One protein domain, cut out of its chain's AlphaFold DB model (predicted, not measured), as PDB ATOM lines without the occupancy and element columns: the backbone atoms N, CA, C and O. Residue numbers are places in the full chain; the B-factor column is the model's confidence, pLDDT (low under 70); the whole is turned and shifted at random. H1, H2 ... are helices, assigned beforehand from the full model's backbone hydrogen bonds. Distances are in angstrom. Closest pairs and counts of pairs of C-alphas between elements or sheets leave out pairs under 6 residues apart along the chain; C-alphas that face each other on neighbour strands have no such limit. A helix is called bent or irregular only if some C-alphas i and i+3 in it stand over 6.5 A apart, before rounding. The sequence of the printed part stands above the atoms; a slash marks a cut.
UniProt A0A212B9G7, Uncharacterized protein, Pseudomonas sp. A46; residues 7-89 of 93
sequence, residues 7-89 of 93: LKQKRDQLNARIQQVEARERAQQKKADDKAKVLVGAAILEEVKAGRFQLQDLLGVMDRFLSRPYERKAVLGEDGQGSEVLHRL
ATOM      1  N   LEU A   7     140.706 115.010  98.547       94.12
ATOM      2  CA  LEU A   7     140.452 113.794  99.323       94.12
ATOM      3  C   LEU A   7     139.613 114.078 100.580       94.12
ATOM      4  O   LEU A   7     138.717 113.292 100.898       94.12
ATOM      5  N   LYS A   8     139.854 115.199 101.275       94.00
ATOM      6  CA  LYS A   8     139.041 115.626 102.429       94.00
ATOM      7  C   LYS A   8     137.608 115.957 102.019       94.00
ATOM      8  O   LYS A   8     136.680 115.447 102.639       94.00
ATOM      9  N   GLN A   9     137.418 116.722 100.944       94.69
ATOM     10  CA  GLN A   9     136.085 117.048 100.429       94.69
ATOM     11  C   GLN A   9     135.310 115.786 100.048       94.69
ATOM     12  O   GLN A   9     134.147 115.632 100.423       94.69
ATOM     13  N   LYS A  10     135.961 114.840  99.361       94.31
ATOM     14  CA  LYS A  10     135.333 113.565  99.000       94.31
ATOM     15  C   LYS A  10     134.954 112.739 100.231       94.31
ATOM     16  O   LYS A  10     133.871 112.157 100.257       94.31
ATOM     17  N   ARG A  11     135.806 112.703 101.262       95.56
ATOM     18  CA  ARG A  11     135.488 112.057 102.546       95.56
ATOM     19  C   ARG A  11     134.267 112.702 103.196       95.56
ATOM     20  O   ARG A  11     133.374 111.985 103.631       95.56
ATOM     21  N   ASP A  12     134.209 114.026 103.244       96.31
ATOM     22  CA  ASP A  12     133.119 114.738 103.915       96.31
ATOM     23  C   ASP A  12     131.784 114.537 103.179       96.31
ATOM     24  O   ASP A  12     130.763 114.275 103.814       96.31
ATOM     25  N   GLN A  13     131.803 114.523 101.842       96.12
ATOM     26  CA  GLN A  13     130.642 114.153 101.023       96.12
ATOM     27  C   GLN A  13     130.179 112.713 101.286       96.12
ATOM     28  O   GLN A  13     128.980 112.458 101.421       96.12
ATOM     29  N   LEU A  14     131.115 111.761 101.367       97.25
ATOM     30  CA  LEU A  14     130.797 110.367 101.674       97.25
ATOM     31  C   LEU A  14     130.218 110.217 103.082       97.25
ATOM     32  O   LEU A  14     129.204 109.543 103.243       97.25
ATOM     33  N   ASN A  15     130.799 110.888 104.074       97.25
ATOM     34  CA  ASN A  15     130.306 110.875 105.448       97.25
ATOM     35  C   ASN A  15     128.887 111.443 105.544       97.25
ATOM     36  O   ASN A  15     128.030 110.832 106.178       97.25
ATOM     37  N   ALA A  16     128.607 112.561 104.867       96.62
ATOM     38  CA  ALA A  16     127.262 113.130 104.820       96.62
ATOM     39  C   ALA A  16     126.253 112.151 104.194       96.62
ATOM     40  O   ALA A  16     125.141 111.983 104.699       96.62
ATOM     41  N   ARG A  17     126.651 111.444 103.127       96.38
ATOM     42  CA  ARG A  17     125.807 110.426 102.490       96.38
ATOM     43  C   ARG A  17     125.567 109.217 103.395       96.38
ATOM     44  O   ARG A  17     124.437 108.739 103.450       96.38
ATOM     45  N   ILE A  18     126.590 108.746 104.109       97.06
ATOM     46  CA  ILE A  18     126.467 107.655 105.088       97.06
ATOM     47  C   ILE A  18     125.465 108.050 106.175       97.06
ATOM     48  O   ILE A  18     124.483 107.342 106.379       97.06
ATOM     49  N   GLN A  19     125.630 109.230 106.778       96.94
ATOM     50  CA  GLN A  19     124.718 109.728 107.811       96.94
ATOM     51  C   GLN A  19     123.268 109.816 107.319       96.94
ATOM     52  O   GLN A  19     122.339 109.470 108.051       96.94
ATOM     53  N   GLN A  20     123.056 110.247 106.071       96.88
ATOM     54  CA  GLN A  20     121.722 110.314 105.479       96.88
ATOM     55  C   GLN A  20     121.092 108.922 105.308       96.88
ATOM     56  O   GLN A  20     119.905 108.748 105.600       96.88
ATOM     57  N   VAL A  21     121.864 107.936 104.841       97.06
ATOM     58  CA  VAL A  21     121.379 106.556 104.686       97.06
ATOM     59  C   VAL A  21     121.074 105.942 106.052       97.06
ATOM     60  O   VAL A  21     119.965 105.452 106.247       97.06
ATOM     61  N   GLU A  22     121.968 106.073 107.031       97.38
ATOM     62  CA  GLU A  22     121.755 105.563 108.391       97.38
ATOM     63  C   GLU A  22     120.536 106.197 109.074       97.38
ATOM     64  O   GLU A  22     119.791 105.537 109.801       97.38
ATOM     65  N   ALA A  23     120.309 107.499 108.875       97.00
ATOM     66  CA  ALA A  23     119.121 108.171 109.395       97.00
ATOM     67  C   ALA A  23     117.840 107.621 108.750       97.00
ATOM     68  O   ALA A  23     116.843 107.395 109.441       97.00
ATOM     69  N   ARG A  24     117.870 107.362 107.436       96.94
ATOM     70  CA  ARG A  24     116.745 106.770 106.707       96.94
ATOM     71  C   ARG A  24     116.459 105.343 107.168       96.94
ATOM     72  O   ARG A  24     115.294 105.021 107.388       96.94
ATOM     73  N   GLU A  25     117.482 104.514 107.332       97.56
ATOM     74  CA  GLU A  25     117.338 103.135 107.811       97.56
ATOM     75  C   GLU A  25     116.758 103.101 109.226       97.56
ATOM     76  O   GLU A  25     115.760 102.422 109.469       97.56
ATOM     77  N   ARG A  26     117.280 103.932 110.140       96.94
ATOM     78  CA  ARG A  26     116.721 104.070 111.494       96.94
ATOM     79  C   ARG A  26     115.259 104.516 111.479       96.94
ATOM     80  O   ARG A  26     114.448 103.985 112.238       96.94
ATOM     81  N   ALA A  27     114.897 105.459 110.611       97.00
ATOM     82  CA  ALA A  27     113.512 105.908 110.477       97.00
ATOM     83  C   ALA A  27     112.589 104.802 109.935       97.00
ATOM     84  O   ALA A  27     111.458 104.654 110.406       97.00
ATOM     85  N   GLN A  28     113.061 104.010 108.970       97.44
ATOM     86  CA  GLN A  28     112.316 102.871 108.430       97.44
ATOM     87  C   GLN A  28     112.126 101.772 109.477       97.44
ATOM     88  O   GLN A  28     111.001 101.294 109.633       97.44
ATOM     89  N   GLN A  29     113.172 101.441 110.237       97.75
ATOM     90  CA  GLN A  29     113.092 100.466 111.322       97.75
ATOM     91  C   GLN A  29     112.095 100.916 112.391       97.75
ATOM     92  O   GLN A  29     111.162 100.184 112.709       97.75
ATOM     93  N   LYS A  30     112.205 102.164 112.865       97.50
ATOM     94  CA  LYS A  30     111.261 102.724 113.840       97.50
ATOM     95  C   LYS A  30     109.817 102.644 113.341       97.50
ATOM     96  O   LYS A  30     108.923 102.285 114.099       97.50
ATOM     97  N   LYS A  31     109.577 102.951 112.062       97.88
ATOM     98  CA  LYS A  31     108.239 102.855 111.460       97.88
ATOM     99  C   LYS A  31     107.716 101.415 111.444       97.88
ATOM    100  O   LYS A  31     106.525 101.210 111.675       97.88
ATOM    101  N   ALA A  32     108.574 100.439 111.150       98.06
ATOM    102  CA  ALA A  32     108.209  99.027 111.181       98.06
ATOM    103  C   ALA A  32     107.872  98.568 112.609       98.06
ATOM    104  O   ALA A  32     106.820  97.962 112.815       98.06
ATOM    105  N   ASP A  33     108.696  98.942 113.588       98.38
ATOM    106  CA  ASP A  33     108.489  98.612 115.000       98.38
ATOM    107  C   ASP A  33     107.201  99.238 115.547       98.38
ATOM    108  O   ASP A  33     106.405  98.568 116.204       98.38
ATOM    109  N   ASP A  34     106.960 100.518 115.252       98.31
ATOM    110  CA  ASP A  34     105.750 101.224 115.679       98.31
ATOM    111  C   ASP A  34     104.499 100.584 115.049       98.31
ATOM    112  O   ASP A  34     103.504 100.359 115.741       98.31
ATOM    113  N   LYS A  35     104.564 100.190 113.767       98.25
ATOM    114  CA  LYS A  35     103.479  99.447 113.104       98.25
ATOM    115  C   LYS A  35     103.221  98.100 113.782       98.25
ATOM    116  O   LYS A  35     102.061  97.756 113.999       98.25
ATOM    117  N   ALA A  36     104.268  97.350 114.123       98.44
ATOM    118  CA  ALA A  36     104.128  96.062 114.796       98.44
ATOM    119  C   ALA A  36     103.456  96.214 116.169       98.44
ATOM    120  O   ALA A  36     102.497  95.503 116.452       98.44
ATOM    121  N   LYS A  37     103.880  97.189 116.984       97.62
ATOM    122  CA  LYS A  37     103.273  97.469 118.300       97.62
ATOM    123  C   LYS A  37     101.779  97.768 118.197       97.62
ATOM    124  O   LYS A  37     100.994  97.217 118.965       97.62
ATOM    125  N   VAL A  38     101.384  98.603 117.231       98.12
ATOM    126  CA  VAL A  38      99.971  98.949 117.006       98.12
ATOM    127  C   VAL A  38      99.162  97.720 116.591       98.12
ATOM    128  O   VAL A  38      98.102  97.473 117.160       98.12
ATOM    129  N   LEU A  39      99.657  96.935 115.630       98.44
ATOM    130  CA  LEU A  39      98.943  95.757 115.134       98.44
ATOM    131  C   LEU A  39      98.816  94.660 116.193       98.44
ATOM    132  O   LEU A  39      97.746  94.076 116.329       98.44
ATOM    133  N   VAL A  40      99.876  94.407 116.960       98.44
ATOM    134  CA  VAL A  40      99.847  93.438 118.063       98.44
ATOM    135  C   VAL A  40      98.859  93.885 119.139       98.44
ATOM    136  O   VAL A  40      98.036  93.083 119.568       98.44
ATOM    137  N   GLY A  41      98.881  95.164 119.533       96.94
ATOM    138  CA  GLY A  41      97.916  95.705 120.492       96.94
ATOM    139  C   GLY A  41      96.470  95.561 120.009       96.94
ATOM    140  O   GLY A  41      95.621  95.084 120.757       96.94
ATOM    141  N   ALA A  42      96.202  95.896 118.743       98.12
ATOM    142  CA  ALA A  42      94.879  95.736 118.140       98.12
ATOM    143  C   ALA A  42      94.419  94.269 118.116       98.12
ATOM    144  O   ALA A  42      93.276  93.984 118.461       98.12
ATOM    145  N   ALA A  43      95.311  93.337 117.766       98.44
ATOM    146  CA  ALA A  43      95.000  91.911 117.761       98.44
ATOM    147  C   ALA A  43      94.625  91.407 119.163       98.44
ATOM    148  O   ALA A  43      93.606  90.744 119.313       98.44
ATOM    149  N   ILE A  44      95.387  91.767 120.202       98.19
ATOM    150  CA  ILE A  44      95.079  91.363 121.584       98.19
ATOM    151  C   ILE A  44      93.735  91.930 122.057       98.19
ATOM    152  O   ILE A  44      92.978  91.218 122.710       98.19
ATOM    153  N   LEU A  45      93.404  93.178 121.709       98.06
ATOM    154  CA  LEU A  45      92.095  93.754 122.039       98.06
ATOM    155  C   LEU A  45      90.942  92.959 121.402       98.06
ATOM    156  O   LEU A  45      89.950  92.688 122.077       98.06
ATOM    157  N   GLU A  46      91.092  92.525 120.148       98.25
ATOM    158  CA  GLU A  46      90.109  91.663 119.477       98.25
ATOM    159  C   GLU A  46      90.032  90.259 120.099       98.25
ATOM    160  O   GLU A  46      88.938  89.717 120.250       98.25
ATOM    161  N   GLU A  47      91.153  89.677 120.536       98.31
ATOM    162  CA  GLU A  47      91.147  88.408 121.281       98.31
ATOM    163  C   GLU A  47      90.394  88.527 122.615       98.31
ATOM    164  O   GLU A  47      89.648  87.615 122.986       98.31
ATOM    165  N   VAL A  48      90.541  89.659 123.318       98.06
ATOM    166  CA  VAL A  48      89.805  89.933 124.564       98.06
ATOM    167  C   VAL A  48      88.314  90.059 124.288       98.06
ATOM    168  O   VAL A  48      87.496  89.442 124.974       98.06
ATOM    169  N   LYS A  49      87.961  90.827 123.256       97.25
ATOM    170  CA  LYS A  49      86.579  91.024 122.818       97.25
ATOM    171  C   LYS A  49      85.915  89.714 122.397       97.25
ATOM    172  O   LYS A  49      84.749  89.485 122.697       97.25
ATOM    173  N   ALA A  50      86.665  88.829 121.746       97.31
ATOM    174  CA  ALA A  50      86.193  87.507 121.354       97.31
ATOM    175  C   ALA A  50      86.187  86.478 122.501       97.31
ATOM    176  O   ALA A  50      85.843  85.318 122.272       97.31
ATOM    177  N   GLY A  51      86.598  86.862 123.715       96.69
ATOM    178  CA  GLY A  51      86.638  85.986 124.888       96.69
ATOM    179  C   GLY A  51      87.741  84.923 124.858       96.69
ATOM    180  O   GLY A  51      87.754  84.038 125.711       96.69
ATOM    181  N   ARG A  52      88.671  85.000 123.898       97.62
ATOM    182  CA  ARG A  52      89.817  84.080 123.771       97.62
ATOM    183  C   ARG A  52      90.992  84.483 124.659       97.62
ATOM    184  O   ARG A  52      91.842  83.651 124.961       97.62
ATOM    185  N   PHE A  53      91.010  85.733 125.112       97.12
ATOM    186  CA  PHE A  53      91.967  86.255 126.079       97.12
ATOM    187  C   PHE A  53      91.221  86.938 127.230       97.12
ATOM    188  O   PHE A  53      90.300  87.720 126.999       97.12
ATOM    189  N   GLN A  54      91.567  86.643 128.483       97.50
ATOM    190  CA  GLN A  54      90.833  87.221 129.610       97.50
ATOM    191  C   GLN A  54      91.247  88.678 129.829       97.50
ATOM    192  O   GLN A  54      92.431  89.013 129.827       97.50
ATOM    193  N   LEU A  55      90.270  89.556 130.083       97.06
ATOM    194  CA  LEU A  55      90.550  90.964 130.386       97.06
ATOM    195  C   LEU A  55      91.466  91.102 131.612       97.06
ATOM    196  O   LEU A  55      92.370  91.930 131.608       97.06
ATOM    197  N   GLN A  56      91.269  90.270 132.634       97.06
ATOM    198  CA  GLN A  56      92.086  90.311 133.849       97.06
ATOM    199  C   GLN A  56      93.557  89.966 133.575       97.06
ATOM    200  O   GLN A  56      94.453  90.599 134.133       97.06
ATOM    201  N   ASP A  57      93.821  89.047 132.641       97.75
ATOM    202  CA  ASP A  57      95.187  88.747 132.210       97.75
ATOM    203  C   ASP A  57      95.813  89.957 131.503       97.75
ATOM    204  O   ASP A  57      96.972  90.296 131.760       97.75
ATOM    205  N   LEU A  58      95.039  90.665 130.665       97.69
ATOM    206  CA  LEU A  58      95.501  91.885 129.991       97.69
ATOM    207  C   LEU A  58      95.849  92.964 131.013       97.69
ATOM    208  O   LEU A  58      96.937  93.535 130.949       97.69
ATOM    209  N   LEU A  59      94.948  93.221 131.963       98.12
ATOM    210  CA  LEU A  59      95.150  94.205 133.022       98.12
ATOM    211  C   LEU A  59      96.391  93.875 133.851       98.12
ATOM    212  O   LEU A  59      97.210  94.758 134.079       98.12
ATOM    213  N   GLY A  60      96.608  92.603 134.201       98.12
ATOM    214  CA  GLY A  60      97.814  92.172 134.909       98.12
ATOM    215  C   GLY A  60      99.107  92.400 134.115       98.12
ATOM    216  O   GLY A  60     100.134  92.764 134.691       98.12
ATOM    217  N   VAL A  61      99.092  92.212 132.790       97.75
ATOM    218  CA  VAL A  61     100.247  92.535 131.931       97.75
ATOM    219  C   VAL A  61     100.470  94.047 131.863       97.75
ATOM    220  O   VAL A  61     101.605  94.502 132.013       97.75
ATOM    221  N   MET A  62      99.407  94.828 131.664       97.88
ATOM    222  CA  MET A  62      99.478  96.290 131.570       97.88
ATOM    223  C   MET A  62      99.925  96.927 132.886       97.88
ATOM    224  O   MET A  62     100.731  97.852 132.861       97.88
ATOM    225  N   ASP A  63      99.486  96.395 134.025       97.62
ATOM    226  CA  ASP A  63      99.895  96.852 135.351       97.62
ATOM    227  C   ASP A  63     101.406  96.719 135.578       97.62
ATOM    228  O   ASP A  63     102.040  97.638 136.095       97.62
ATOM    229  N   ARG A  64     102.014  95.622 135.108       98.00
ATOM    230  CA  ARG A  64     103.472  95.426 135.178       98.00
ATOM    231  C   ARG A  64     104.245  96.262 134.158       98.00
ATOM    232  O   ARG A  64     105.393  96.616 134.411       98.00
ATOM    233  N   PHE A  65     103.655  96.521 132.993       97.31
ATOM    234  CA  PHE A  65     104.324  97.215 131.890       97.31
ATOM    235  C   PHE A  65     104.296  98.744 132.038       97.31
ATOM    236  O   PHE A  65     105.288  99.416 131.752       97.31
ATOM    237  N   LEU A  66     103.168  99.307 132.478       97.69
ATOM    238  CA  LEU A  66     102.948 100.749 132.544       97.69
ATOM    239  C   LEU A  66     103.476 101.324 133.860       97.69
ATOM    240  O   LEU A  66     102.974 101.013 134.941       97.69
ATOM    241  N   SER A  67     104.445 102.234 133.757       97.06
ATOM    242  CA  SER A  67     105.050 102.912 134.911       97.06
ATOM    243  C   SER A  67     104.523 104.331 135.128       97.06
ATOM    244  O   SER A  67     104.505 104.821 136.256       97.06
ATOM    245  N   ARG A  68     104.078 105.012 134.067       98.12
ATOM    246  CA  ARG A  68     103.665 106.418 134.145       98.12
ATOM    247  C   ARG A  68     102.218 106.534 134.639       98.12
ATOM    248  O   ARG A  68     101.344 105.897 134.050       98.12
ATOM    249  N   PRO A  69     101.919 107.381 135.646       97.38
ATOM    250  CA  PRO A  69     100.576 107.475 136.226       97.38
ATOM    251  C   PRO A  69      99.466 107.764 135.210       97.38
ATOM    252  O   PRO A  69      98.402 107.157 135.274       97.38
ATOM    253  N   TYR A  70      99.718 108.648 134.240       97.50
ATOM    254  CA  TYR A  70      98.718 108.991 133.225       97.50
ATOM    255  C   TYR A  70      98.457 107.836 132.241       97.50
ATOM    256  O   TYR A  70      97.323 107.659 131.808       97.50
ATOM    257  N   GLU A  71      99.468 107.020 131.921       97.69
ATOM    258  CA  GLU A  71      99.314 105.846 131.046       97.69
ATOM    259  C   GLU A  71      98.572 104.733 131.779       97.69
ATOM    260  O   GLU A  71      97.638 104.147 131.237       97.69
ATOM    261  N   ARG A  72      98.937 104.503 133.047       98.06
ATOM    262  CA  ARG A  72      98.235 103.573 133.935       98.06
ATOM    263  C   ARG A  72      96.761 103.945 134.046       98.06
ATOM    264  O   ARG A  72      95.924 103.102 133.764       98.06
ATOM    265  N   LYS A  73      96.435 105.207 134.348       97.81
ATOM    266  CA  LYS A  73      95.041 105.681 134.413       97.81
ATOM    267  C   LYS A  73      94.301 105.497 133.082       97.81
ATOM    268  O   LYS A  73      93.146 105.084 133.080       97.81
ATOM    269  N   ALA A  74      94.960 105.768 131.953       97.75
ATOM    270  CA  ALA A  74      94.351 105.645 130.628       97.75
ATOM    271  C   ALA A  74      93.959 104.203 130.258       97.75
ATOM    272  O   ALA A  74      93.026 104.015 129.477       97.75
ATOM    273  N   VAL A  75      94.643 103.192 130.804       97.75
ATOM    274  CA  VAL A  75      94.400 101.772 130.488       97.75
ATOM    275  C   VAL A  75      93.693 101.038 131.626       97.75
ATOM    276  O   VAL A  75      92.696 100.366 131.389       97.75
ATOM    277  N   LEU A  76      94.188 101.175 132.856       97.94
ATOM    278  CA  LEU A  76      93.725 100.446 134.039       97.94
ATOM    279  C   LEU A  76      92.526 101.110 134.732       97.94
ATOM    280  O   LEU A  76      91.874 100.459 135.537       97.94
ATOM    281  N   GLY A  77      92.234 102.383 134.448       97.31
ATOM    282  CA  GLY A  77      91.223 103.140 135.191       97.31
ATOM    283  C   GLY A  77      91.713 103.592 136.573       97.31
ATOM    284  O   GLY A  77      92.903 103.509 136.882       97.31
ATOM    285  N   GLU A  78      90.802 104.129 137.390       95.19
ATOM    286  CA  GLU A  78      91.122 104.574 138.760       95.19
ATOM    287  C   GLU A  78      91.159 103.415 139.767       95.19
ATOM    288  O   GLU A  78      91.889 103.483 140.753       95.19
ATOM    289  N   ASP A  79      90.416 102.342 139.498       94.94
ATOM    290  CA  ASP A  79      90.241 101.170 140.362       94.94
ATOM    291  C   ASP A  79      91.058  99.942 139.912       94.94
ATOM    292  O   ASP A  79      91.053  98.903 140.575       94.94
ATOM    293  N   GLY A  80      91.767 100.051 138.785       95.69
ATOM    294  CA  GLY A  80      92.546  98.962 138.208       95.69
ATOM    295  C   GLY A  80      91.721  97.913 137.456       95.69
ATOM    296  O   GLY A  80      92.299  96.923 137.013       95.69
ATOM    297  N   GLN A  81      90.405  98.102 137.299       96.56
ATOM    298  CA  GLN A  81      89.514  97.148 136.619       96.56
ATOM    299  C   GLN A  81      89.378  97.400 135.110       96.56
ATOM    300  O   GLN A  81      88.695  96.647 134.413       96.56
ATOM    301  N   GLY A  82      90.087  98.403 134.594       97.19
ATOM    302  CA  GLY A  82      90.031  98.841 133.207       97.19
ATOM    303  C   GLY A  82      89.436 100.238 133.091       97.19
ATOM    304  O   GLY A  82      88.522 100.626 133.810       97.19
ATOM    305  N   SER A  83      89.972 101.034 132.171       97.69
ATOM    306  CA  SER A  83      89.369 102.323 131.845       97.69
ATOM    307  C   SER A  83      88.099 102.145 131.008       97.69
ATOM    308  O   SER A  83      87.945 101.159 130.283       97.69
ATOM    309  N   GLU A  84      87.223 103.153 131.011       97.19
ATOM    310  CA  GLU A  84      86.042 103.194 130.131       97.19
ATOM    311  C   GLU A  84      86.411 102.977 128.653       97.19
ATOM    312  O   GLU A  84      85.702 102.313 127.895       97.19
ATOM    313  N   VAL A  85      87.565 103.507 128.230       96.69
ATOM    314  CA  VAL A  85      88.080 103.331 126.867       96.69
ATOM    315  C   VAL A  85      88.396 101.863 126.589       96.69
ATOM    316  O   VAL A  85      88.035 101.358 125.526       96.69
ATOM    317  N   LEU A  86      89.052 101.175 127.525       97.12
ATOM    318  CA  LEU A  86      89.402  99.767 127.374       97.12
ATOM    319  C   LEU A  86      88.154  98.874 127.353       97.12
ATOM    320  O   LEU A  86      88.069  97.968 126.520       97.12
ATOM    321  N   HIS A  87      87.161  99.146 128.203       97.31
ATOM    322  CA  HIS A  87      85.893  98.409 128.196       97.31
ATOM    323  C   HIS A  87      85.154  98.540 126.863       97.31
ATOM    324  O   HIS A  87      84.748  97.528 126.291       97.31
ATOM    325  N   ARG A  88      85.089  99.750 126.295       96.69
ATOM    326  CA  ARG A  88      84.510  99.970 124.963       96.69
ATOM    327  C   ARG A  88      85.262  99.211 123.867       96.69
ATOM    328  O   ARG A  88      84.644  98.574 123.018       96.69
ATOM    329  N   LEU A  89      86.598  99.238 123.885       96.38
ATOM    330  CA  LEU A  89      87.422  98.509 122.907       96.38
ATOM    331  C   LEU A  89      87.265  96.985 123.017       96.38
ATOM    332  O   LEU A  89      87.421  96.281 122.023       96.38
TER     333      LEU A  89
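What this domain is: This is residues 7 to 89 of the 93 residues of an uncharacterized protein of Pseudomonas sp. A46 (UniProt A0A212B9G7). One long, straight helix, H1, sticks out as an arm over residues 7 to 41, and at its far end sits a small, compact head. The head holds the last turns of H1 and three short helices: H2 folds back toward the arm, H3 makes a helical hairpin with H2, and H4 packs on H3 near the end of H1. The printed part has 83 residues with four named helices, H1, H2, H3 and H4 in that order along the chain, and no named strand; the class is all helix. The whole is extended, with a radius of gyration of the C-alphas of 20.8 A and spans of 65 by 27 by 18 A, the longest of them made by the arm.

How they stand to each other: H1, residues 7 to 49, touches no helix, and its residues 7 to 41 stand free. H2, residues 55 to 65, is close to H1 but not clearly touching; the closest C-alphas are those of Val 48 and Leu 55, 6.0 A apart. The two run opposite ways at a shallow tilt of 30 degrees. H3, residues 69 to 76, touches H2, with the C-alphas of Leu 59 and Leu 76 closest at 6.5 A. They are a hairpin, running opposite ways at a shallow tilt of 17 degrees. H4, residues 84 to 89, touches H3, the closest C-alphas being those of Val 75 and Leu 86, 6.2 A apart. These two run the same way at a steep tilt of 50 degrees. H4 is also close to H1 but not clearly touching, about perpendicular at 89 degrees, with the C-alphas of Leu 45 and Leu 89 closest at 6.7 A. H1 and H3 are apart, and so are H2 and H4. In H1, H2, H3 and H4 every backbone O i to N i+4 pair is within hydrogen-bond range.

Where its parts are: H1 begins at C-alpha 7, (140.452, 113.794, 99.323), and ends at C-alpha 49, (86.579, 91.024, 122.818), 63.0 A away; it is not bent. H2 measures 15.2 A from C-alpha 55 to C-alpha 65. H3 measures 10.1 A from C-alpha 69 to C-alpha 76. H4 measures 8.7 A and ends at C-alpha 89, (87.422, 98.509, 122.907).

The domain as a whole: The two C-alphas farthest apart are those of Leu 7 and Asp 79, at 66.1 A. Without the stretch that stands free, the body has 48 residues, spans 29 by 19 by 17 A and has a radius of gyration of 10.2 A. The links from H1 to H2 and from H2 to H3 are tight, the link from H3 to H4 is short, and no link is long. The printed part has no cut. The mean pLDDT of the printed part is 97.2, and no printed residue is under 70.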